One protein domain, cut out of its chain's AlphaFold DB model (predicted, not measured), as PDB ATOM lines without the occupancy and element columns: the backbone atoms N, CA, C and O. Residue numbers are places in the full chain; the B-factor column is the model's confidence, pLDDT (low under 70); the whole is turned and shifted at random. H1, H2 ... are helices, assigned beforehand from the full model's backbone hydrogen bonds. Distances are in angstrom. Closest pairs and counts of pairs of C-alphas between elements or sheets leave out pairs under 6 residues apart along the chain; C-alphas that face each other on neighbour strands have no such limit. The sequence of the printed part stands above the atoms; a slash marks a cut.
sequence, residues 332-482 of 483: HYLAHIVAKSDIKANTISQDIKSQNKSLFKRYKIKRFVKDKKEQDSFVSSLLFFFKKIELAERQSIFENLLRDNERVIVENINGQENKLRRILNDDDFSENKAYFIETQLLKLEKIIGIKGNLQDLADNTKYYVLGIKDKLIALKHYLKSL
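What this domain is: This is residues 332 to 482 of the 483 residues of an uncharacterized protein of Zygotorulaspora mrakii (UniProt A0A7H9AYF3). Two lobes of mostly crossed helices meet at the small helix H11, near the middle. In one lobe H1 and H2 pack on the longest helix, H5, with H3 and H4 near H1; in the other H6 and H9 both pack on H12, H8 folds back along H9, and H7 is near the end of H9. The printed part has 151 residues with twelve named helices, H1 to H12 in chain order, and no named strand; the class is all helix. The whole is compact, with a radius of gyration of the C-alphas of 15.8 A, and spans 44 by 33 by 30 A.

How they stand to each other: H5, residues 372 to 388, touches H1, residues 332 to 340, with its residues 379 to 386 alone, at a steep tilt of 42 degrees, the same way; the closest C-alphas, of Val 338 and Val 379, are 7.2 A apart. H5 touches H2, residues 349 to 355, about perpendicular at 88 degrees, closest at C-alphas 349 and 380, 5.5 A. H3, residues 357 to 362, and H4, residues 365 to 368, are near H1, closest at C-alphas 337 and 359, 7.3 A, and 334 and 365, 6.7 A. H11, residues 461 to 464, touches H5 at C-alphas 382 and 461, 6.3 A, and H6, residues 391 to 404, at C-alphas 398 and 463, 5.9 A. H12, residues 468 to 480, touches H6 at a steep tilt of 47 degrees, closest at C-alphas 395 and 474, 6.8 A. H12 also touches H9, residues 434 to 447, at a steep tilt of 41 degrees, closest at C-alphas 441 and 472, 5.4 A. H8, residues 417 to 425, and H9 form a helical hairpin at a shallow tilt of 23 degrees, closest at C-alphas 423 and 440, 7.1 A. H7, residues 406 to 413, is near H9, and H10, residues 455 to 459, touches no helix. H5 and H12 are apart. Every O i to N i+4 pair is within hydrogen-bond range in H1, H2, H3, H6 to H10 and H12, and 12 of 13 in H5; H4 and H11 are too short for one.

Where its parts are: H5 is 24.3 A long, H9 20.3 A, H6 20.0 A and H12 18.0 A. H1 begins at C-alpha 332, (-17.232, -19.884, -36.149), H5 at C-alpha 372, (-5.139, -23.583, -26.264), and H12 ends at C-alpha 480, (-31.211, -23.759, -53.887).

The domain as a whole: The two C-alphas farthest apart, of Asn 346 and Gly 415, are 47.6 A apart. The printed part has no cut and no long link. Mean pLDDT of the printed part is 92.3; residues 427 to 432 are under 70.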
ATOM      1  N   HIS A 332     -16.723 -20.941 -35.256       96.19
ATOM      2  CA  HIS A 332     -17.232 -19.884 -36.149       96.19
ATOM      3  C   HIS A 332     -16.349 -18.631 -36.187       96.19
ATOM      4  O   HIS A 332     -15.795 -18.269 -37.228       96.19
ATOM      5  N   TYR A 333     -16.150 -17.990 -35.033       96.31
ATOM      6  CA  TYR A 333     -15.352 -16.766 -34.955       96.31
ATOM      7  C   TYR A 333     -13.853 -17.017 -35.122       96.31
ATOM      8  O   TYR A 333     -13.141 -16.161 -35.644       96.31
ATOM      9  N   LEU A 334     -13.356 -18.186 -34.703       96.50
ATOM     10  CA  LEU A 334     -11.945 -18.526 -34.866       96.50
ATOM     11  C   LEU A 334     -11.603 -18.698 -36.351       96.50
ATOM     12  O   LEU A 334     -10.629 -18.117 -36.829       96.50
ATOM     13  N   ALA A 335     -12.452 -19.408 -37.095       97.38
ATOM     14  CA  ALA A 335     -12.359 -19.529 -38.542       97.38
ATOM     15  C   ALA A 335     -12.509 -18.172 -39.242       97.38
ATOM     16  O   ALA A 335     -11.749 -17.874 -40.162       97.38
ATOM     17  N   HIS A 336     -13.423 -17.313 -38.773       95.88
ATOM     18  CA  HIS A 336     -13.585 -15.964 -39.316       95.88
ATOM     19  C   HIS A 336     -12.308 -15.123 -39.206       95.88
ATOM     20  O   HIS A 336     -11.924 -14.450 -40.164       95.88
ATOM     21  N   ILE A 337     -11.635 -15.178 -38.052       96.56
ATOM     22  CA  ILE A 337     -10.366 -14.475 -37.835       96.56
ATOM     23  C   ILE A 337      -9.291 -15.015 -38.779       96.56
ATOM     24  O   ILE A 337      -8.604 -14.224 -39.424       96.56
ATOM     25  N   VAL A 338      -9.155 -16.342 -38.893       96.94
ATOM     26  CA  VAL A 338      -8.182 -16.966 -39.806       96.94
ATOM     27  C   VAL A 338      -8.446 -16.522 -41.245       96.94
ATOM     28  O   VAL A 338      -7.534 -16.027 -41.898       96.94
ATOM     29  N   ALA A 339      -9.694 -16.606 -41.711       95.44
ATOM     30  CA  ALA A 339     -10.066 -16.282 -43.086       95.44
ATOM     31  C   ALA A 339      -9.808 -14.817 -43.478       95.44
ATOM     32  O   ALA A 339      -9.588 -14.532 -44.652       95.44
ATOM     33  N   LYS A 340      -9.842 -13.888 -42.512       93.50
ATOM     34  CA  LYS A 340      -9.564 -12.457 -42.724       93.50
ATOM     35  C   LYS A 340      -8.109 -12.054 -42.473       93.50
ATOM     36  O   LYS A 340      -7.772 -10.889 -42.668       93.50
ATOM     37  N   SER A 341      -7.269 -12.969 -41.999       94.44
ATOM     38  CA  SER A 341      -5.867 -12.673 -41.696       94.44
ATOM     39  C   SER A 341      -5.008 -12.643 -42.962       94.44
ATOM     40  O   SER A 341      -5.323 -13.294 -43.956       94.44
ATOM     41  N   ASP A 342      -3.884 -11.927 -42.905       92.38
ATOM     42  CA  ASP A 342      -2.858 -11.968 -43.951       92.38
ATOM     43  C   ASP A 342      -2.052 -13.276 -43.839       92.38
ATOM     44  O   ASP A 342      -1.171 -13.420 -42.985       92.38
ATOM     45  N   ILE A 343      -2.406 -14.271 -44.660       94.56
ATOM     46  CA  ILE A 343      -1.807 -15.610 -44.629       94.56
ATOM     47  C   ILE A 343      -0.681 -15.701 -45.662       94.56
ATOM     48  O   ILE A 343      -0.905 -15.694 -46.869       94.56
ATOM     49  N   LYS A 344       0.543 -15.880 -45.166       93.56
ATOM     50  CA  LYS A 344       1.761 -16.127 -45.945       93.56
ATOM     51  C   LYS A 344       2.160 -17.597 -45.853       93.56
ATOM     52  O   LYS A 344       1.724 -18.337 -44.968       93.56
ATOM     53  N   ALA A 345       3.058 -18.029 -46.736       92.94
ATOM     54  CA  ALA A 345       3.533 -19.414 -46.773       92.94
ATOM     55  C   ALA A 345       4.089 -19.895 -45.415       92.94
ATOM     56  O   ALA A 345       3.818 -21.023 -44.995       92.94
ATOM     57  N   ASN A 346       4.793 -19.027 -44.684       94.25
ATOM     58  CA  ASN A 346       5.389 -19.322 -43.379       94.25
ATOM     59  C   ASN A 346       4.475 -19.040 -42.171       94.25
ATOM     60  O   ASN A 346       4.876 -19.355 -41.059       94.25
ATOM     61  N   THR A 347       3.264 -18.504 -42.361       96.19
ATOM     62  CA  THR A 347       2.363 -18.124 -41.255       96.19
ATOM     63  C   THR A 347       1.991 -19.318 -40.381       96.19
ATOM     64  O   THR A 347       1.439 -20.296 -40.879       96.19
ATOM     65  N   ILE A 348       2.234 -19.256 -39.081       96.19
ATOM     66  CA  ILE A 348       1.837 -20.306 -38.132       96.19
ATOM     67  C   ILE A 348       0.630 -19.878 -37.286       96.19
ATOM     68  O   ILE A 348       0.206 -18.722 -37.307       96.19
ATOM     69  N   SER A 349       0.056 -20.807 -36.519       94.50
ATOM     70  CA  SER A 349      -1.102 -20.538 -35.647       94.50
ATOM     71  C   SER A 349      -0.842 -19.416 -34.633       94.50
ATOM     72  O   SER A 349      -1.708 -18.570 -34.391       94.50
ATOM     73  N   GLN A 350       0.375 -19.356 -34.091       94.69
ATOM     74  CA  GLN A 350       0.798 -18.307 -33.162       94.69
ATOM     75  C   GLN A 350       0.789 -16.915 -33.810       94.69
ATOM     76  O   GLN A 350       0.401 -15.948 -33.149       94.69
ATOM     77  N   ASP A 351       1.129 -16.813 -35.098       96.19
ATOM     78  CA  ASP A 351       1.118 -15.544 -35.830       96.19
ATOM     79  C   ASP A 351      -0.304 -14.992 -35.909       96.19
ATOM     80  O   ASP A 351      -0.531 -13.848 -35.520       96.19
ATOM     81  N   ILE A 352      -1.276 -15.833 -36.285       96.62
ATOM     82  CA  ILE A 352      -2.701 -15.462 -36.350       96.62
ATOM     83  C   ILE A 352      -3.179 -14.907 -35.008       96.62
ATOM     84  O   ILE A 352      -3.825 -13.857 -34.949       96.62
ATOM     85  N   LYS A 353      -2.827 -15.583 -33.910       93.50
ATOM     86  CA  LYS A 353      -3.190 -15.161 -32.554       93.50
ATOM     87  C   LYS A 353      -2.513 -13.854 -32.153       93.50
ATOM     88  O   LYS A 353      -3.133 -13.019 -31.495       93.50
ATOM     89  N   SER A 354      -1.247 -13.674 -32.526       93.50
ATOM     90  CA  SER A 354      -0.463 -12.489 -32.179       93.50
ATOM     91  C   SER A 354      -0.918 -11.234 -32.932       93.50
ATOM     92  O   SER A 354      -1.015 -10.172 -32.315       93.50
ATOM     93  N   GLN A 355      -1.273 -11.374 -34.212       94.56
ATOM     94  CA  GLN A 355      -1.741 -10.295 -35.084       94.56
ATOM     95  C   GLN A 355      -3.170  -9.856 -34.737       94.56
ATOM     96  O   GLN A 355      -3.494  -8.675 -34.807       94.56
ATOM     97  N   ASN A 356      -4.019 -10.787 -34.284       94.31
ATOM     98  CA  ASN A 356      -5.450 -10.549 -34.078       94.31
ATOM     99  C   ASN A 356      -5.878 -10.534 -32.598       94.31
ATOM    100  O   ASN A 356      -7.034 -10.817 -32.278       94.31
ATOM    101  N   LYS A 357      -4.979 -10.187 -31.661       94.06
ATOM    102  CA  LYS A 357      -5.256 -10.214 -30.203       94.06
ATOM    103  C   LYS A 357      -6.537  -9.466 -29.803       94.06
ATOM    104  O   LYS A 357      -7.252  -9.917 -28.907       94.06
ATOM    105  N   SER A 358      -6.825  -8.330 -30.439       92.75
ATOM    106  CA  SER A 358      -8.034  -7.534 -30.188       92.75
ATOM    107  C   SER A 358      -9.308  -8.275 -30.605       92.75
ATOM    108  O   SER A 358     -10.270  -8.299 -29.839       92.75
ATOM    109  N   LEU A 359      -9.296  -8.948 -31.758       91.38
ATOM    110  CA  LEU A 359     -10.425  -9.740 -32.253       91.38
ATOM    111  C   LEU A 359     -10.666 -10.982 -31.393       91.38
ATOM    112  O   LEU A 359     -11.812 -11.267 -31.059       91.38
ATOM    113  N   PHE A 360      -9.609 -11.661 -30.932       93.88
ATOM    114  CA  PHE A 360      -9.741 -12.788 -29.998       93.88
ATOM    115  C   PHE A 360     -10.459 -12.392 -28.698       93.88
ATOM    116  O   PHE A 360     -11.256 -13.169 -28.167       93.88
ATOM    117  N   LYS A 361     -10.185 -11.182 -28.188       93.19
ATOM    118  CA  LYS A 361     -10.877 -10.619 -27.018       93.19
ATOM    119  C   LYS A 361     -12.309 -10.209 -27.359       93.19
ATOM    120  O   LYS A 361     -13.220 -10.583 -26.628       93.19
ATOM    121  N   ARG A 362     -12.510  -9.488 -28.470       91.06
ATOM    122  CA  ARG A 362     -13.824  -8.990 -28.913       91.06
ATOM    123  C   ARG A 362     -14.826 -10.123 -29.133       91.06
ATOM    124  O   ARG A 362     -15.925 -10.057 -28.600       91.06
ATOM    125  N   TYR A 363     -14.421 -11.173 -29.843       91.94
ATOM    126  CA  TYR A 363     -15.248 -12.357 -30.100       91.94
ATOM    127  C   TYR A 363     -15.228 -13.380 -28.963       91.94
ATOM    128  O   TYR A 363     -15.849 -14.434 -29.068       91.94
ATOM    129  N   LYS A 364     -14.509 -13.092 -27.871       94.25
ATOM    130  CA  LYS A 364     -14.446 -13.932 -26.671       94.25
ATOM    131  C   LYS A 364     -14.146 -15.403 -27.003       94.25
ATOM    132  O   LYS A 364     -14.776 -16.291 -26.444       94.25
ATOM    133  N   ILE A 365     -13.157 -15.668 -27.864       93.38
ATOM    134  CA  ILE A 365     -12.851 -17.016 -28.401       93.38
ATOM    135  C   ILE A 365     -12.728 -18.090 -27.306       93.38
ATOM    136  O   ILE A 365     -13.189 -19.211 -27.490       93.38
ATOM    137  N   LYS A 366     -12.189 -17.731 -26.132       93.69
ATOM    138  CA  LYS A 366     -12.075 -18.630 -24.969       93.69
ATOM    139  C   LYS A 366     -13.417 -19.146 -24.425       93.69
ATOM    140  O   LYS A 366     -13.410 -20.124 -23.691       93.69
ATOM    141  N   ARG A 367     -14.542 -18.491 -24.733       92.62
ATOM    142  CA  ARG A 367     -15.886 -18.977 -24.381       92.62
ATOM    143  C   ARG A 367     -16.287 -20.187 -25.225       92.62
ATOM    144  O   ARG A 367     -16.947 -21.067 -24.695       92.62
ATOM    145  N   PHE A 368     -15.850 -20.239 -26.485       92.69
ATOM    146  CA  PHE A 368     -16.187 -21.311 -27.426       92.69
ATOM    147  C   PHE A 368     -15.139 -22.428 -27.443       92.69
ATOM    148  O   PHE A 368     -15.479 -23.603 -27.390       92.69
ATOM    149  N   VAL A 369     -13.853 -22.064 -27.469       93.50
ATOM    150  CA  VAL A 369     -12.730 -23.013 -27.479       93.50
ATOM    151  C   VAL A 369     -11.809 -22.667 -26.317       93.50
ATOM    152  O   VAL A 369     -11.005 -21.736 -26.404       93.50
ATOM    153  N   LYS A 370     -11.965 -23.365 -25.188       92.38
ATOM    154  CA  LYS A 370     -11.220 -23.075 -23.949       92.38
ATOM    155  C   LYS A 370      -9.757 -23.498 -24.053       92.38
ATOM    156  O   LYS A 370      -8.874 -22.730 -23.663       92.38
ATOM    157  N   ASP A 371      -9.512 -24.692 -24.590       95.94
ATOM    158  CA  ASP A 371      -8.175 -25.264 -24.665       95.94
ATOM    159  C   ASP A 371      -7.323 -24.581 -25.743       95.94
ATOM    160  O   ASP A 371      -7.729 -24.379 -26.890       95.94
ATOM    161  N   LYS A 372      -6.099 -24.215 -25.361       94.06
ATOM    162  CA  LYS A 372      -5.139 -23.583 -26.264       94.06
ATOM    163  C   LYS A 372      -4.618 -24.580 -27.299       94.06
ATOM    164  O   LYS A 372      -4.417 -24.175 -28.441       94.06
ATOM    165  N   LYS A 373      -4.403 -25.847 -26.924       95.81
ATOM    166  CA  LYS A 373      -3.892 -26.854 -27.868       95.81
ATOM    167  C   LYS A 373      -4.920 -27.124 -28.963       95.81
ATOM    168  O   LYS A 373      -4.555 -27.159 -30.134       95.81
ATOM    169  N   GLU A 374      -6.198 -27.211 -28.601       96.06
ATOM    170  CA  GLU A 374      -7.300 -27.311 -29.559       96.06
ATOM    171  C   GLU A 374      -7.374 -26.104 -30.511       96.06
ATOM    172  O   GLU A 374      -7.436 -26.295 -31.725       96.06
ATOM    173  N   GLN A 375      -7.284 -24.865 -29.997       96.38
ATOM    174  CA  GLN A 375      -7.214 -23.663 -30.847       96.38
ATOM    175  C   GLN A 375      -6.062 -23.756 -31.855       96.38
ATOM    176  O   GLN A 375      -6.258 -23.528 -33.049       96.38
ATOM    177  N   ASP A 376      -4.857 -24.078 -31.376       96.31
ATOM    178  CA  ASP A 376      -3.653 -24.106 -32.204       96.31
ATOM    179  C   ASP A 376      -3.717 -25.246 -33.239       96.31
ATOM    180  O   ASP A 376      -3.313 -25.048 -34.388       96.31
ATOM    181  N   SER A 377      -4.277 -26.405 -32.871       97.12
ATOM    182  CA  SER A 377      -4.507 -27.551 -33.763       97.12
ATOM    183  C   SER A 377      -5.518 -27.229 -34.869       97.12
ATOM    184  O   SER A 377      -5.230 -27.433 -36.056       97.12
ATOM    185  N   PHE A 378      -6.664 -26.642 -34.506       97.88
ATOM    186  CA  PHE A 378      -7.695 -26.224 -35.457       97.88
ATOM    187  C   PHE A 378      -7.160 -25.171 -36.432       97.88
ATOM    188  O   PHE A 378      -7.283 -25.330 -37.645       97.88
ATOM    189  N   VAL A 379      -6.507 -24.119 -35.923       97.81
ATOM    190  CA  VAL A 379      -5.936 -23.056 -36.765       97.81
ATOM    191  C   VAL A 379      -4.855 -23.614 -37.686       97.81
ATOM    192  O   VAL A 379      -4.824 -23.254 -38.857       97.81
ATOM    193  N   SER A 380      -3.994 -24.514 -37.205       96.88
ATOM    194  CA  SER A 380      -2.955 -25.132 -38.043       96.88
ATOM    195  C   SER A 380      -3.558 -25.968 -39.174       96.88
ATOM    196  O   SER A 380      -3.127 -25.847 -40.322       96.88
ATOM    197  N   SER A 381      -4.593 -26.756 -38.868       97.38
ATOM    198  CA  SER A 381      -5.338 -27.518 -39.873       97.38
ATOM    199  C   SER A 381      -6.026 -26.595 -40.873       97.38
ATOM    200  O   SER A 381      -5.953 -26.832 -42.072       97.38
ATOM    201  N   LEU A 382      -6.632 -25.497 -40.419       97.50
ATOM    202  CA  LEU A 382      -7.304 -24.548 -41.302       97.50
ATOM    203  C   LEU A 382      -6.315 -23.780 -42.195       97.50
ATOM    204  O   LEU A 382      -6.552 -23.616 -43.392       97.50
ATOM    205  N   LEU A 383      -5.165 -23.375 -41.650       97.25
ATOM    206  CA  LEU A 383      -4.090 -22.720 -42.398       97.25
ATOM    207  C   LEU A 383      -3.564 -23.593 -43.539       97.25
ATOM    208  O   LEU A 383      -3.184 -23.052 -44.573       97.25
ATOM    209  N   PHE A 384      -3.558 -24.923 -43.396       96.50
ATOM    210  CA  PHE A 384      -3.209 -25.816 -44.502       96.50
ATOM    211  C   PHE A 384      -4.102 -25.564 -45.727       96.50
ATOM    212  O   PHE A 384      -3.574 -25.386 -46.825       96.50
ATOM    213  N   PHE A 385      -5.423 -25.474 -45.533       97.19
ATOM    214  CA  PHE A 385      -6.372 -25.210 -46.619       97.19
ATOM    215  C   PHE A 385      -6.137 -23.831 -47.231       97.19
ATOM    216  O   PHE A 385      -5.978 -23.721 -48.440       97.19
ATOM    217  N   PHE A 386      -6.046 -22.782 -46.410       96.25
ATOM    218  CA  PHE A 386      -5.880 -21.414 -46.915       96.25
ATOM    219  C   PHE A 386      -4.528 -21.164 -47.604       96.25
ATOM    220  O   PHE A 386      -4.435 -20.261 -48.430       96.25
ATOM    221  N   LYS A 387      -3.487 -21.945 -47.290       95.81
ATOM    222  CA  LYS A 387      -2.161 -21.818 -47.916       95.81
ATOM    223  C   LYS A 387      -2.001 -22.614 -49.204       95.81
ATOM    224  O   LYS A 387      -1.230 -22.206 -50.064       95.81
ATOM    225  N   LYS A 388      -2.612 -23.799 -49.275       95.44
ATOM    226  CA  LYS A 388      -2.331 -24.777 -50.336       95.44
ATOM    227  C   LYS A 388      -3.469 -24.954 -51.328       95.44
ATOM    228  O   LYS A 388      -3.222 -25.503 -52.393       95.44
ATOM    229  N   ILE A 389      -4.680 -24.544 -50.963       96.56
ATOM    230  CA  ILE A 389      -5.890 -24.845 -51.719       96.56
ATOM    231  C   ILE A 389      -6.563 -23.536 -52.116       96.56
ATOM    232  O   ILE A 389      -6.872 -22.677 -51.280       96.56
ATOM    233  N   GLU A 390      -6.795 -23.384 -53.414       96.12
ATOM    234  CA  GLU A 390      -7.460 -22.207 -53.956       96.12
ATOM    235  C   GLU A 390      -8.924 -22.130 -53.512       96.12
ATOM    236  O   GLU A 390      -9.527 -23.106 -53.063       96.12
ATOM    237  N   LEU A 391      -9.515 -20.939 -53.620       95.75
ATOM    238  CA  LEU A 391     -10.886 -20.700 -53.170       95.75
ATOM    239  C   LEU A 391     -11.897 -21.638 -53.849       95.75
ATOM    240  O   LEU A 391     -12.750 -22.188 -53.160       95.75
ATOM    241  N   ALA A 392     -11.774 -21.856 -55.162       96.38
ATOM    242  CA  ALA A 392     -12.689 -22.710 -55.921       96.38
ATOM    243  C   ALA A 392     -12.640 -24.174 -55.450       96.38
ATOM    244  O   ALA A 392     -13.673 -24.794 -55.217       96.38
ATOM    245  N   GLU A 393     -11.442 -24.717 -55.226       97.50
ATOM    246  CA  GLU A 393     -11.295 -26.084 -54.721       97.50
ATOM    247  C   GLU A 393     -11.766 -26.195 -53.261       97.50
ATOM    248  O   GLU A 393     -12.414 -27.174 -52.891       97.50
ATOM    249  N   ARG A 394     -11.549 -25.163 -52.431       97.69
ATOM    250  CA  ARG A 394     -12.133 -25.102 -51.078       97.69
ATOM    251  C   ARG A 394     -13.660 -25.065 -51.102       97.69
ATOM    252  O   ARG A 394     -14.275 -25.691 -50.241       97.69
ATOM    253  N   GLN A 395     -14.267 -24.388 -52.077       97.69
ATOM    254  CA  GLN A 395     -15.717 -24.424 -52.285       97.69
ATOM    255  C   GLN A 395     -16.177 -25.842 -52.622       97.69
ATOM    256  O   GLN A 395     -17.093 -26.336 -51.975       97.69
ATOM    257  N   SER A 396     -15.484 -26.544 -53.524       97.69
ATOM    258  CA  SER A 396     -15.793 -27.947 -53.823       97.69
ATOM    259  C   SER A 396     -15.642 -28.863 -52.602       97.69
ATOM    260  O   SER A 396     -16.475 -29.737 -52.394       97.69
ATOM    261  N   ILE A 397     -14.620 -28.663 -51.758       97.81
ATOM    262  CA  ILE A 397     -14.452 -29.423 -50.504       97.81
ATOM    263  C   ILE A 397     -15.646 -29.205 -49.569       97.81
ATOM    264  O   ILE A 397     -16.159 -30.169 -49.003       97.81
ATOM    265  N   PHE A 398     -16.078 -27.953 -49.407       98.00
ATOM    266  CA  PHE A 398     -17.232 -27.607 -48.584       98.00
ATOM    267  C   PHE A 398     -18.533 -28.198 -49.149       98.00
ATOM    268  O   PHE A 398     -19.288 -28.821 -48.411       98.00
ATOM    269  N   GLU A 399     -18.779 -28.071 -50.452       97.19
ATOM    270  CA  GLU A 399     -19.973 -28.627 -51.098       97.19
ATOM    271  C   GLU A 399     -20.012 -30.157 -51.037       97.19
ATOM    272  O   GLU A 399     -21.060 -30.729 -50.746       97.19
ATOM    273  N   ASN A 400     -18.880 -30.831 -51.250       97.44
ATOM    274  CA  ASN A 400     -18.794 -32.287 -51.112       97.44
ATOM    275  C   ASN A 400     -19.122 -32.726 -49.680       97.44
ATOM    276  O   ASN A 400     -19.868 -33.681 -49.496       97.44
ATOM    277  N   LEU A 401     -18.643 -31.986 -48.673       97.12
ATOM    278  CA  LEU A 401     -18.977 -32.253 -47.274       97.12
ATOM    279  C   LEU A 401     -20.490 -32.147 -47.010       97.12
ATOM    280  O   LEU A 401     -21.028 -32.936 -46.234       97.12
ATOM    281  N   LEU A 402     -21.181 -31.198 -47.652       96.88
ATOM    282  CA  LEU A 402     -22.640 -31.093 -47.562       96.88
ATOM    283  C   LEU A 402     -23.336 -32.262 -48.273       96.88
ATOM    284  O   LEU A 402     -24.242 -32.854 -47.692       96.88
ATOM    285  N   ARG A 403     -22.879 -32.642 -49.475       96.69
ATOM    286  CA  ARG A 403     -23.423 -33.785 -50.236       96.69
ATOM    287  C   ARG A 403     -23.299 -35.105 -49.480       96.69
ATOM    288  O   ARG A 403     -24.238 -35.894 -49.466       96.69
ATOM    289  N   ASP A 404     -22.178 -35.323 -48.795       96.75
ATOM    290  CA  ASP A 404     -21.968 -36.512 -47.959       96.75
ATOM    291  C   ASP A 404     -23.021 -36.625 -46.836       96.75
ATOM    292  O   ASP A 404     -23.330 -37.725 -46.378       96.75
ATOM    293  N   ASN A 405     -23.615 -35.496 -46.428       96.06
ATOM    294  CA  ASN A 405     -24.628 -35.392 -45.375       96.06
ATOM    295  C   ASN A 405     -26.021 -35.012 -45.913       96.06
ATOM    296  O   ASN A 405     -26.913 -34.663 -45.137       96.06
ATOM    297  N   GLU A 406     -26.238 -35.104 -47.231       96.19
ATOM    298  CA  GLU A 406     -27.438 -34.598 -47.913       96.19
ATOM    299  C   GLU A 406     -28.733 -35.169 -47.334       96.19
ATOM    300  O   GLU A 406     -29.689 -34.430 -47.129       96.19
ATOM    301  N   ARG A 407     -28.755 -36.464 -46.994       95.25
ATOM    302  CA  ARG A 407     -29.951 -37.122 -46.442       95.25
ATOM    303  C   ARG A 407     -30.450 -36.456 -45.162       95.25
ATOM    304  O   ARG A 407     -31.635 -36.166 -45.059       95.25
ATOM    305  N   VAL A 408     -29.543 -36.202 -44.218       95.00
ATOM    306  CA  VAL A 408     -29.872 -35.569 -42.929       95.00
ATOM    307  C   VAL A 408     -30.241 -34.102 -43.144       95.00
ATOM    308  O   VAL A 408     -31.169 -33.602 -42.520       95.00
ATOM    309  N   ILE A 409     -29.560 -33.417 -44.071       95.31
ATOM    310  CA  ILE A 409     -29.888 -32.033 -44.437       95.31
ATOM    311  C   ILE A 409     -31.315 -31.946 -44.995       95.31
ATOM    312  O   ILE A 409     -32.087 -31.110 -44.541       95.31
ATOM    313  N   VAL A 410     -31.685 -32.811 -45.942       95.19
ATOM    314  CA  VAL A 410     -33.034 -32.848 -46.530       95.19
ATOM    315  C   VAL A 410     -34.085 -33.185 -45.473       95.19
ATOM    316  O   VAL A 410     -35.131 -32.546 -45.434       95.19
ATOM    317  N   GLU A 411     -33.802 -34.132 -44.576       94.19
ATOM    318  CA  GLU A 411     -34.697 -34.459 -43.460       94.19
ATOM    319  C   GLU A 411     -34.951 -33.253 -42.544       94.19
ATOM    320  O   GLU A 411     -36.098 -33.003 -42.188       94.19
ATOM    321  N   ASN A 412     -33.917 -32.465 -42.233       92.00
ATOM    322  CA  ASN A 412     -34.051 -31.255 -41.417       92.00
ATOM    323  C   ASN A 412     -34.786 -30.116 -42.150       92.00
ATOM    324  O   ASN A 412     -35.457 -29.301 -41.520       92.00
ATOM    325  N   ILE A 413     -34.672 -30.052 -43.481       93.75
ATOM    326  CA  ILE A 413     -35.375 -29.061 -44.309       93.75
ATOM    327  C   ILE A 413     -36.868 -29.389 -44.426       93.75
ATOM    328  O   ILE A 413     -37.685 -28.469 -44.533       93.75
ATOM    329  N   ASN A 414     -37.241 -30.672 -44.391       89.25
ATOM    330  CA  ASN A 414     -38.636 -31.098 -44.472       89.25
ATOM    331  C   ASN A 414     -39.448 -30.474 -43.324       89.25
ATOM    332  O   ASN A 414     -39.191 -30.715 -42.148       89.25
ATOM    333  N   GLY A 415     -40.445 -29.657 -43.673       82.31
ATOM    334  CA  GLY A 415     -41.244 -28.887 -42.710       82.31
ATOM    335  C   GLY A 415     -40.758 -27.452 -42.463       82.31
ATOM    336  O   GLY A 415     -41.491 -26.669 -41.871       82.31
ATOM    337  N   GLN A 416     -39.585 -27.065 -42.977       88.62
ATOM    338  CA  GLN A 416     -39.044 -25.696 -42.921       88.62
ATOM    339  C   GLN A 416     -38.839 -25.066 -44.313       88.62
ATOM    340  O   GLN A 416     -38.219 -24.008 -44.443       88.62
ATOM    341  N   GLU A 417     -39.383 -25.674 -45.373       89.56
ATOM    342  CA  GLU A 417     -39.188 -25.239 -46.765       89.56
ATOM    343  C   GLU A 417     -39.592 -23.782 -47.017       89.56
ATOM    344  O   GLU A 417     -38.869 -23.044 -47.686       89.56
ATOM    345  N   ASN A 418     -40.728 -23.339 -46.471       87.75
ATOM    346  CA  ASN A 418     -41.206 -21.966 -46.653       87.75
ATOM    347  C   ASN A 418     -40.243 -20.949 -46.027       87.75
ATOM    348  O   ASN A 418     -39.913 -19.937 -46.649       87.75
ATOM    349  N   LYS A 419     -39.739 -21.249 -44.826       88.38
ATOM    350  CA  LYS A 419     -38.745 -20.435 -44.118       88.38
ATOM    351  C   LYS A 419     -37.423 -20.390 -44.881       88.38
ATOM    352  O   LYS A 419     -36.855 -19.315 -45.076       88.38
ATOM    353  N   LEU A 420     -36.979 -21.537 -45.388       92.25
ATOM    354  CA  LEU A 420     -35.781 -21.633 -46.208       92.25
ATOM    355  C   LEU A 420     -35.919 -20.821 -47.506       92.25
ATOM    356  O   LEU A 420     -35.043 -20.017 -47.810       92.25
ATOM    357  N   ARG A 421     -37.041 -20.935 -48.230       91.06
ATOM    358  CA  ARG A 421     -37.314 -20.139 -49.442       91.06
ATOM    359  C   ARG A 421     -37.287 -18.632 -49.165       91.06
ATOM    360  O   ARG A 421     -36.707 -17.896 -49.959       91.06
ATOM    361  N   ARG A 422     -37.856 -18.173 -48.041       89.25
ATOM    362  CA  ARG A 422     -37.796 -16.756 -47.621       89.25
ATOM    363  C   ARG A 422     -36.345 -16.280 -47.477       89.25
ATOM    364  O   ARG A 422     -35.972 -15.283 -48.085       89.25
ATOM    365  N   ILE A 423     -35.509 -17.037 -46.765       88.94
ATOM    366  CA  ILE A 423     -34.083 -16.724 -46.554       88.94
ATOM    367  C   ILE A 423     -33.264 -16.780 -47.858       88.94
ATOM    368  O   ILE A 423     -32.365 -15.966 -48.085       88.94
ATOM    369  N   LEU A 424     -33.549 -17.744 -48.737       90.19
ATOM    370  CA  LEU A 424     -32.826 -17.915 -50.001       90.19
ATOM    371  C   LEU A 424     -33.117 -16.810 -51.024       90.19
ATOM    372  O   LEU A 424     -32.254 -16.548 -51.865       90.19
ATOM    373  N   ASN A 425     -34.302 -16.198 -50.958       85.19
ATOM    374  CA  ASN A 425     -34.727 -15.105 -51.839       85.19
ATOM    375  C   ASN A 425     -34.291 -13.721 -51.340       85.19
ATOM    376  O   ASN A 425     -34.342 -12.754 -52.099       85.19
ATOM    377  N   ASP A 426     -33.860 -13.623 -50.084       80.00
ATOM    378  CA  ASP A 426     -33.306 -12.405 -49.508       80.00
ATOM    379  C   ASP A 426     -31.860 -12.207 -49.998       80.00
ATOM    380  O   ASP A 426     -30.885 -12.636 -49.370       80.00
ATOM    381  N   ASP A 427     -31.731 -11.655 -51.206       66.94
ATOM    382  CA  ASP A 427     -30.464 -11.415 -51.905       66.94
ATOM    383  C   ASP A 427     -29.978  -9.958 -51.756       66.94
ATOM    384  O   ASP A 427     -29.244  -9.454 -52.612       66.94
ATOM    385  N   ASP A 428     -30.337  -9.270 -50.662       63.31
ATOM    386  CA  ASP A 428     -29.798  -7.937 -50.372       63.31
ATOM    387  C   ASP A 428     -28.314  -8.007 -49.958       63.31
ATOM    388  O   ASP A 428     -27.924  -7.995 -48.791       63.31
ATOM    389  N   PHE A 429     -27.446  -8.105 -50.965       61.38
ATOM    390  CA  PHE A 429     -25.997  -7.950 -50.838       61.38
ATOM    391  C   PHE A 429     -25.556  -6.491 -51.040       61.38
ATOM    392  O   PHE A 429     -24.354  -6.239 -51.175       61.38
ATOM    393  N   SER A 430     -26.499  -5.543 -51.140       55.56
ATOM    394  CA  SER A 430     -26.233  -4.222 -51.720       55.56
ATOM    395  C   SER A 430     -25.536  -3.238 -50.778       55.56
ATOM    396  O   SER A 430     -24.972  -2.252 -51.245       55.56
ATOM    397  N   GLU A 431     -25.412  -3.543 -49.484       48.22
ATOM    398  CA  GLU A 431     -24.617  -2.744 -48.550       48.22
ATOM    399  C   GLU A 431     -23.842  -3.631 -47.565       48.22
ATOM    400  O   GLU A 431     -24.262  -4.724 -47.197       48.22
ATOM    401  N   ASN A 432     -22.669  -3.163 -47.143       54.38
ATOM    402  CA  ASN A 432     -21.631  -3.882 -46.397       54.38
ATOM    403  C   ASN A 432     -22.030  -4.209 -44.932       54.38
ATOM    404  O   ASN A 432     -21.332  -3.848 -43.983       54.38
ATOM    405  N   LYS A 433     -23.170  -4.876 -44.715       73.31
ATOM    406  CA  LYS A 433     -23.685  -5.269 -43.398       73.31
ATOM    407  C   LYS A 433     -23.145  -6.649 -43.030       73.31
ATOM    408  O   LYS A 433     -23.812  -7.664 -43.199       73.31
ATOM    409  N   ALA A 434     -21.922  -6.688 -42.500       80.75
ATOM    410  CA  ALA A 434     -21.305  -7.917 -41.981       80.75
ATOM    411  C   ALA A 434     -22.227  -8.685 -41.011       80.75
ATOM    412  O   ALA A 434     -22.239  -9.911 -41.035       80.75
ATOM    413  N   TYR A 435     -23.026  -7.948 -40.229       83.94
ATOM    414  CA  TYR A 435     -24.068  -8.486 -39.356       83.94
ATOM    415  C   TYR A 435     -25.124  -9.283 -40.130       83.94
ATOM    416  O   TYR A 435     -25.364 -10.436 -39.812       83.94
ATOM    417  N   PHE A 436     -25.684  -8.719 -41.203       86.19
ATOM    418  CA  PHE A 436     -26.713  -9.386 -42.002       86.19
ATOM    419  C   PHE A 436     -26.208 -10.698 -42.618       86.19
ATOM    420  O   PHE A 436     -26.875 -11.721 -42.522       86.19
ATOM    421  N   ILE A 437     -24.996 -10.693 -43.187       88.75
ATOM    422  CA  ILE A 437     -24.373 -11.903 -43.754       88.75
ATOM    423  C   ILE A 437     -24.240 -12.992 -42.680       88.75
ATOM    424  O   ILE A 437     -24.535 -14.159 -42.933       88.75
ATOM    425  N   GLU A 438     -23.785 -12.617 -41.487       90.81
ATOM    426  CA  GLU A 438     -23.630 -13.538 -40.366       90.81
ATOM    427  C   GLU A 438     -24.980 -14.075 -39.878       90.81
ATOM    428  O   GLU A 438     -25.145 -15.288 -39.788       90.81
ATOM    429  N   THR A 439     -25.969 -13.207 -39.658       90.19
ATOM    430  CA  THR A 439     -27.323 -13.600 -39.250       90.19
ATOM    431  C   THR A 439     -27.953 -14.566 -40.253       90.19
ATOM    432  O   THR A 439     -28.494 -15.593 -39.852       90.19
ATOM    433  N   GLN A 440     -27.846 -14.291 -41.556       91.38
ATOM    434  CA  GLN A 440     -28.369 -15.174 -42.602       91.38
ATOM    435  C   GLN A 440     -27.663 -16.536 -42.605       91.38
ATOM    436  O   GLN A 440     -28.320 -17.570 -42.727       91.38
ATOM    437  N   LEU A 441     -26.338 -16.559 -42.420       94.25
ATOM    438  CA  LEU A 441     -25.592 -17.812 -42.301       94.25
ATOM    439  C   LEU A 441     -26.074 -18.624 -41.094       94.25
ATOM    440  O   LEU A 441     -26.365 -19.804 -41.251       94.25
ATOM    441  N   LEU A 442     -26.214 -18.002 -39.921       94.00
ATOM    442  CA  LEU A 442     -26.670 -18.688 -38.708       94.00
ATOM    443  C   LEU A 442     -28.113 -19.199 -38.838       94.00
ATOM    444  O   LEU A 442     -28.409 -20.304 -38.382       94.00
ATOM    445  N   LYS A 443     -29.002 -18.446 -39.503       92.69
ATOM    446  CA  LYS A 443     -30.367 -18.901 -39.822       92.69
ATOM    447  C   LYS A 443     -30.340 -20.159 -40.694       92.69
ATOM    448  O   LYS A 443     -31.031 -21.127 -40.383       92.69
ATOM    449  N   LEU A 444     -29.510 -20.178 -41.740       94.31
ATOM    450  CA  LEU A 444     -29.344 -21.366 -42.579       94.31
ATOM    451  C   LEU A 444     -28.737 -22.538 -41.800       94.31
ATOM    452  O   LEU A 444     -29.245 -23.646 -41.917       94.31
ATOM    453  N   GLU A 445     -27.710 -22.303 -40.978       94.81
ATOM    454  CA  GLU A 445     -27.093 -23.326 -40.119       94.81
ATOM    455  C   GLU A 445     -28.095 -23.943 -39.129       94.81
ATOM    456  O   GLU A 445     -28.046 -25.154 -38.894       94.81
ATOM    457  N   LYS A 446     -29.034 -23.143 -38.597       92.69
ATOM    458  CA  LYS A 446     -30.152 -23.625 -37.769       92.69
ATOM    459  C   LYS A 446     -31.067 -24.555 -38.572       92.69
ATOM    460  O   LYS A 446     -31.344 -25.651 -38.100       92.69
ATOM    461  N   ILE A 447     -31.463 -24.158 -39.785       92.75
ATOM    462  CA  ILE A 447     -32.353 -24.952 -40.657       92.75
ATOM    463  C   ILE A 447     -31.714 -26.284 -41.049       92.75
ATOM    464  O   ILE A 447     -32.346 -27.328 -40.948       92.75
ATOM    465  N   ILE A 448     -30.444 -26.278 -41.461       93.88
ATOM    466  CA  ILE A 448     -29.772 -27.524 -41.856       93.88
ATOM    467  C   ILE A 448     -29.406 -28.407 -40.652       93.88
ATOM    468  O   ILE A 448     -28.963 -29.535 -40.845       93.88
ATOM    469  N   GLY A 449     -29.601 -27.928 -39.418       92.12
ATOM    470  CA  GLY A 449     -29.411 -28.708 -38.196       92.12
ATOM    471  C   GLY A 449     -27.952 -28.869 -37.765       92.12
ATOM    472  O   GLY A 449     -27.617 -29.860 -37.118       92.12
ATOM    473  N   ILE A 450     -27.081 -27.903 -38.082       92.69
ATOM    474  CA  ILE A 450     -25.636 -27.958 -37.770       92.69
ATOM    475  C   ILE A 450     -25.340 -28.071 -36.277       92.69
ATOM    476  O   ILE A 450     -24.339 -28.666 -35.907       92.69
ATOM    477  N   LYS A 451     -26.206 -27.535 -35.419       83.81
ATOM    478  CA  LYS A 451     -26.073 -27.663 -33.959       83.81
ATOM    479  C   LYS A 451     -26.822 -28.848 -33.352       83.81
ATOM    480  O   LYS A 451     -26.774 -29.053 -32.145       83.81
ATOM    481  N   GLY A 452     -27.597 -29.553 -34.167       87.06
ATOM    482  CA  GLY A 452     -28.358 -30.719 -33.750       87.06
ATOM    483  C   GLY A 452     -27.727 -31.960 -34.350       87.06
ATOM    484  O   GLY A 452     -26.593 -32.321 -34.044       87.06
ATOM    485  N   ASN A 453     -28.456 -32.579 -35.271       88.19
ATOM    486  CA  ASN A 453     -28.094 -33.863 -35.868       88.19
ATOM    487  C   ASN A 453     -26.814 -33.817 -36.730       88.19
ATOM    488  O   ASN A 453     -26.287 -34.869 -37.073       88.19
ATOM    489  N   LEU A 454     -26.309 -32.626 -37.082       92.50
ATOM    490  CA  LEU A 454     -25.070 -32.429 -37.849       92.50
ATOM    491  C   LEU A 454     -23.940 -31.775 -37.031       92.50
ATOM    492  O   LEU A 454     -23.045 -31.154 -37.608       92.50
ATOM    493  N   GLN A 455     -23.942 -31.936 -35.705       90.38
ATOM    494  CA  GLN A 455     -22.894 -31.393 -34.831       90.38
ATOM    495  C   GLN A 455     -21.481 -31.873 -35.212       90.38
ATOM    496  O   GLN A 455     -20.531 -31.094 -35.145       90.38
ATOM    497  N   ASP A 456     -21.339 -33.099 -35.725       91.25
ATOM    498  CA  ASP A 456     -20.059 -33.628 -36.220       91.25
ATOM    499  C   ASP A 456     -19.461 -32.770 -37.351       91.25
ATOM    500  O   ASP A 456     -18.241 -32.655 -37.494       91.25
ATOM    501  N   LEU A 457     -20.315 -32.119 -38.150       93.19
ATOM    502  CA  LEU A 457     -19.890 -31.182 -39.187       93.19
ATOM    503  C   LEU A 457     -19.345 -29.884 -38.579       93.19
ATOM    504  O   LEU A 457     -18.363 -29.345 -39.090       93.19
ATOM    505  N   ALA A 458     -19.934 -29.417 -37.475       91.31
ATOM    506  CA  ALA A 458     -19.467 -28.248 -36.730       91.31
ATOM    507  C   ALA A 458     -18.118 -28.482 -36.026       91.31
ATOM    508  O   ALA A 458     -17.399 -27.526 -35.747       91.31
ATOM    509  N   ASP A 459     -17.733 -29.730 -35.761       91.94
ATOM    510  CA  ASP A 459     -16.402 -30.061 -35.239       91.94
ATOM    511  C   ASP A 459     -15.372 -30.342 -36.353       91.94
ATOM    512  O   ASP A 459     -14.161 -30.382 -36.110       91.94
ATOM    513  N   ASN A 460     -15.812 -30.464 -37.609       94.88
ATOM    514  CA  ASN A 460     -14.946 -30.766 -38.745       94.88
ATOM    515  C   ASN A 460     -14.310 -29.503 -39.350       94.88
ATOM    516  O   ASN A 460     -14.990 -28.614 -39.861       94.88
ATOM    517  N   THR A 461     -12.976 -29.450 -39.423       96.25
ATOM    518  CA  THR A 461     -12.252 -28.317 -40.032       96.25
ATOM    519  C   THR A 461     -12.654 -28.048 -41.486       96.25
ATOM    520  O   THR A 461     -12.672 -26.888 -41.902       96.25
ATOM    521  N   LYS A 462     -13.029 -29.083 -42.256       96.56
ATOM    522  CA  LYS A 462     -13.467 -28.935 -43.658       96.56
ATOM    523  C   LYS A 462     -14.712 -28.056 -43.799       96.56
ATOM    524  O   LYS A 462     -14.887 -27.427 -44.835       96.56
ATOM    525  N   TYR A 463     -15.536 -27.955 -42.760       97.50
ATOM    526  CA  TYR A 463     -16.721 -27.100 -42.749       97.50
ATOM    527  C   TYR A 463     -16.386 -25.596 -42.706       97.50
ATOM    528  O   TYR A 463     -17.188 -24.753 -43.107       97.50
ATOM    529  N   TYR A 464     -15.175 -25.250 -42.259       97.81
ATOM    530  CA  TYR A 464     -14.718 -23.877 -42.035       97.81
ATOM    531  C   TYR A 464     -13.720 -23.373 -43.082       97.81
ATOM    532  O   TYR A 464     -13.151 -22.294 -42.924       97.81
ATOM    533  N   VAL A 465     -13.487 -24.131 -44.158       97.69
ATOM    534  CA  VAL A 465     -12.484 -23.797 -45.192       97.69
ATOM    535  C   VAL A 465     -12.834 -22.552 -46.007       97.69
ATOM    536  O   VAL A 465     -11.982 -22.051 -46.739       97.69
ATOM    537  N   LEU A 466     -14.054 -22.036 -45.871       97.56
ATOM    538  CA  LEU A 466     -14.539 -20.813 -46.501       97.56
ATOM    539  C   LEU A 466     -14.713 -19.700 -45.464       97.56
ATOM    540  O   LEU A 466     -15.106 -19.945 -44.323       97.56
ATOM    541  N   GLY A 467     -14.466 -18.452 -45.872       94.75
ATOM    542  CA  GLY A 467     -14.861 -17.296 -45.067       94.75
ATOM    543  C   GLY A 467     -16.386 -17.185 -44.977       94.75
ATOM    544  O   GLY A 467     -17.089 -17.670 -45.856       94.75
ATOM    545  N   ILE A 468     -16.910 -16.508 -43.947       93.94
ATOM    546  CA  ILE A 468     -18.363 -16.395 -43.677       93.94
ATOM    547  C   ILE A 468     -19.179 -16.017 -44.927       93.94
ATOM    548  O   ILE A 468     -20.198 -16.640 -45.206       93.94
ATOM    549  N   LYS A 469     -18.716 -15.027 -45.705       92.06
ATOM    550  CA  LYS A 469     -19.405 -14.583 -46.925       92.06
ATOM    551  C   LYS A 469     -19.421 -15.670 -48.002       92.06
ATOM    552  O   LYS A 469     -20.483 -15.984 -48.529       92.06
ATOM    553  N   ASP A 470     -18.264 -16.250 -48.309       94.38
ATOM    554  CA  ASP A 470     -18.145 -17.291 -49.337       94.38
ATOM    555  C   ASP A 470     -18.912 -18.555 -48.935       94.38
ATOM    556  O   ASP A 470     -19.551 -19.188 -49.771       94.38
ATOM    557  N   LYS A 471     -18.905 -18.880 -47.637       96.06
ATOM    558  CA  LYS A 471     -19.663 -19.981 -47.047       96.06
ATOM    559  C   LYS A 471     -21.165 -19.767 -47.191       96.06
ATOM    560  O   LYS A 471     -21.853 -20.687 -47.615       96.06
ATOM    561  N   LEU A 472     -21.668 -18.568 -46.887       95.06
ATOM    562  CA  LEU A 472     -23.079 -18.227 -47.083       95.06
ATOM    563  C   LEU A 472     -23.489 -18.400 -48.548       95.06
ATOM    564  O   LEU A 472     -24.518 -19.005 -48.822       95.06
ATOM    565  N   ILE A 473     -22.682 -17.891 -49.483       93.69
ATOM    566  CA  ILE A 473     -22.962 -17.991 -50.921       93.69
ATOM    567  C   ILE A 473     -22.996 -19.460 -51.362       93.69
ATOM    568  O   ILE A 473     -23.968 -19.881 -51.986       93.69
ATOM    569  N   ALA A 474     -21.976 -20.244 -51.001       96.06
ATOM    570  CA  ALA A 474     -21.902 -21.664 -51.337       96.06
ATOM    571  C   ALA A 474     -23.065 -22.457 -50.719       96.06
ATOM    572  O   ALA A 474     -23.695 -23.266 -51.397       96.06
ATOM    573  N   LEU A 475     -23.409 -22.180 -49.458       96.38
ATOM    574  CA  LEU A 475     -24.525 -22.827 -48.770       96.38
ATOM    575  C   LEU A 475     -25.872 -22.463 -49.408       96.38
ATOM    576  O   LEU A 475     -26.674 -23.355 -49.666       96.38
ATOM    577  N   LYS A 476     -26.114 -21.184 -49.724       95.00
ATOM    578  CA  LYS A 476     -27.318 -20.755 -50.454       95.00
ATOM    579  C   LYS A 476     -27.422 -21.457 -51.807       95.00
ATOM    580  O   LYS A 476     -28.495 -21.936 -52.152       95.00
ATOM    581  N   HIS A 477     -26.328 -21.524 -52.566       95.12
ATOM    582  CA  HIS A 477     -26.298 -22.198 -53.865       95.12
ATOM    583  C   HIS A 477     -26.616 -23.694 -53.739       95.12
ATOM    584  O   HIS A 477     -27.474 -24.201 -54.459       95.12
ATOM    585  N   TYR A 478     -25.992 -24.377 -52.777       96.69
ATOM    586  CA  TYR A 478     -26.267 -25.780 -52.482       96.69
ATOM    587  C   TYR A 478     -27.738 -26.010 -52.104       96.69
ATOM    588  O   TYR A 478     -28.401 -26.852 -52.703       96.69
ATOM    589  N   LEU A 479     -28.284 -25.221 -51.176       95.50
ATOM    590  CA  LEU A 479     -29.670 -25.368 -50.722       95.50
ATOM    591  C   LEU A 479     -30.693 -25.027 -51.814       95.50
ATOM    592  O   LEU A 479     -31.702 -25.714 -51.920       95.50
ATOM    593  N   LYS A 480     -30.406 -24.044 -52.682       93.88
ATOM    594  CA  LYS A 480     -31.211 -23.759 -53.887       93.88
ATOM    595  C   LYS A 480     -31.253 -24.942 -54.866       93.88
ATOM    596  O   LYS A 480     -32.146 -24.978 -55.696       93.88
ATOM    597  N   SER A 481     -30.299 -25.876 -54.807       93.88
ATOM    598  CA  SER A 481     -30.301 -27.079 -55.654       93.88
ATOM    599  C   SER A 481     -31.100 -28.254 -55.074       93.88
ATOM    600  O   SER A 481     -31.360 -29.211 -55.798       93.88
ATOM    601  N   LEU A 482     -31.480 -28.187 -53.790       89.69
ATOM    602  CA  LEU A 482     -32.240 -29.232 -53.091       89.69
ATOM    603  C   LEU A 482     -33.757 -28.982 -53.064       89.69
ATOM    604  O   LEU A 482     -34.510 -29.906 -52.769       89.69
TER     605      LEU A 482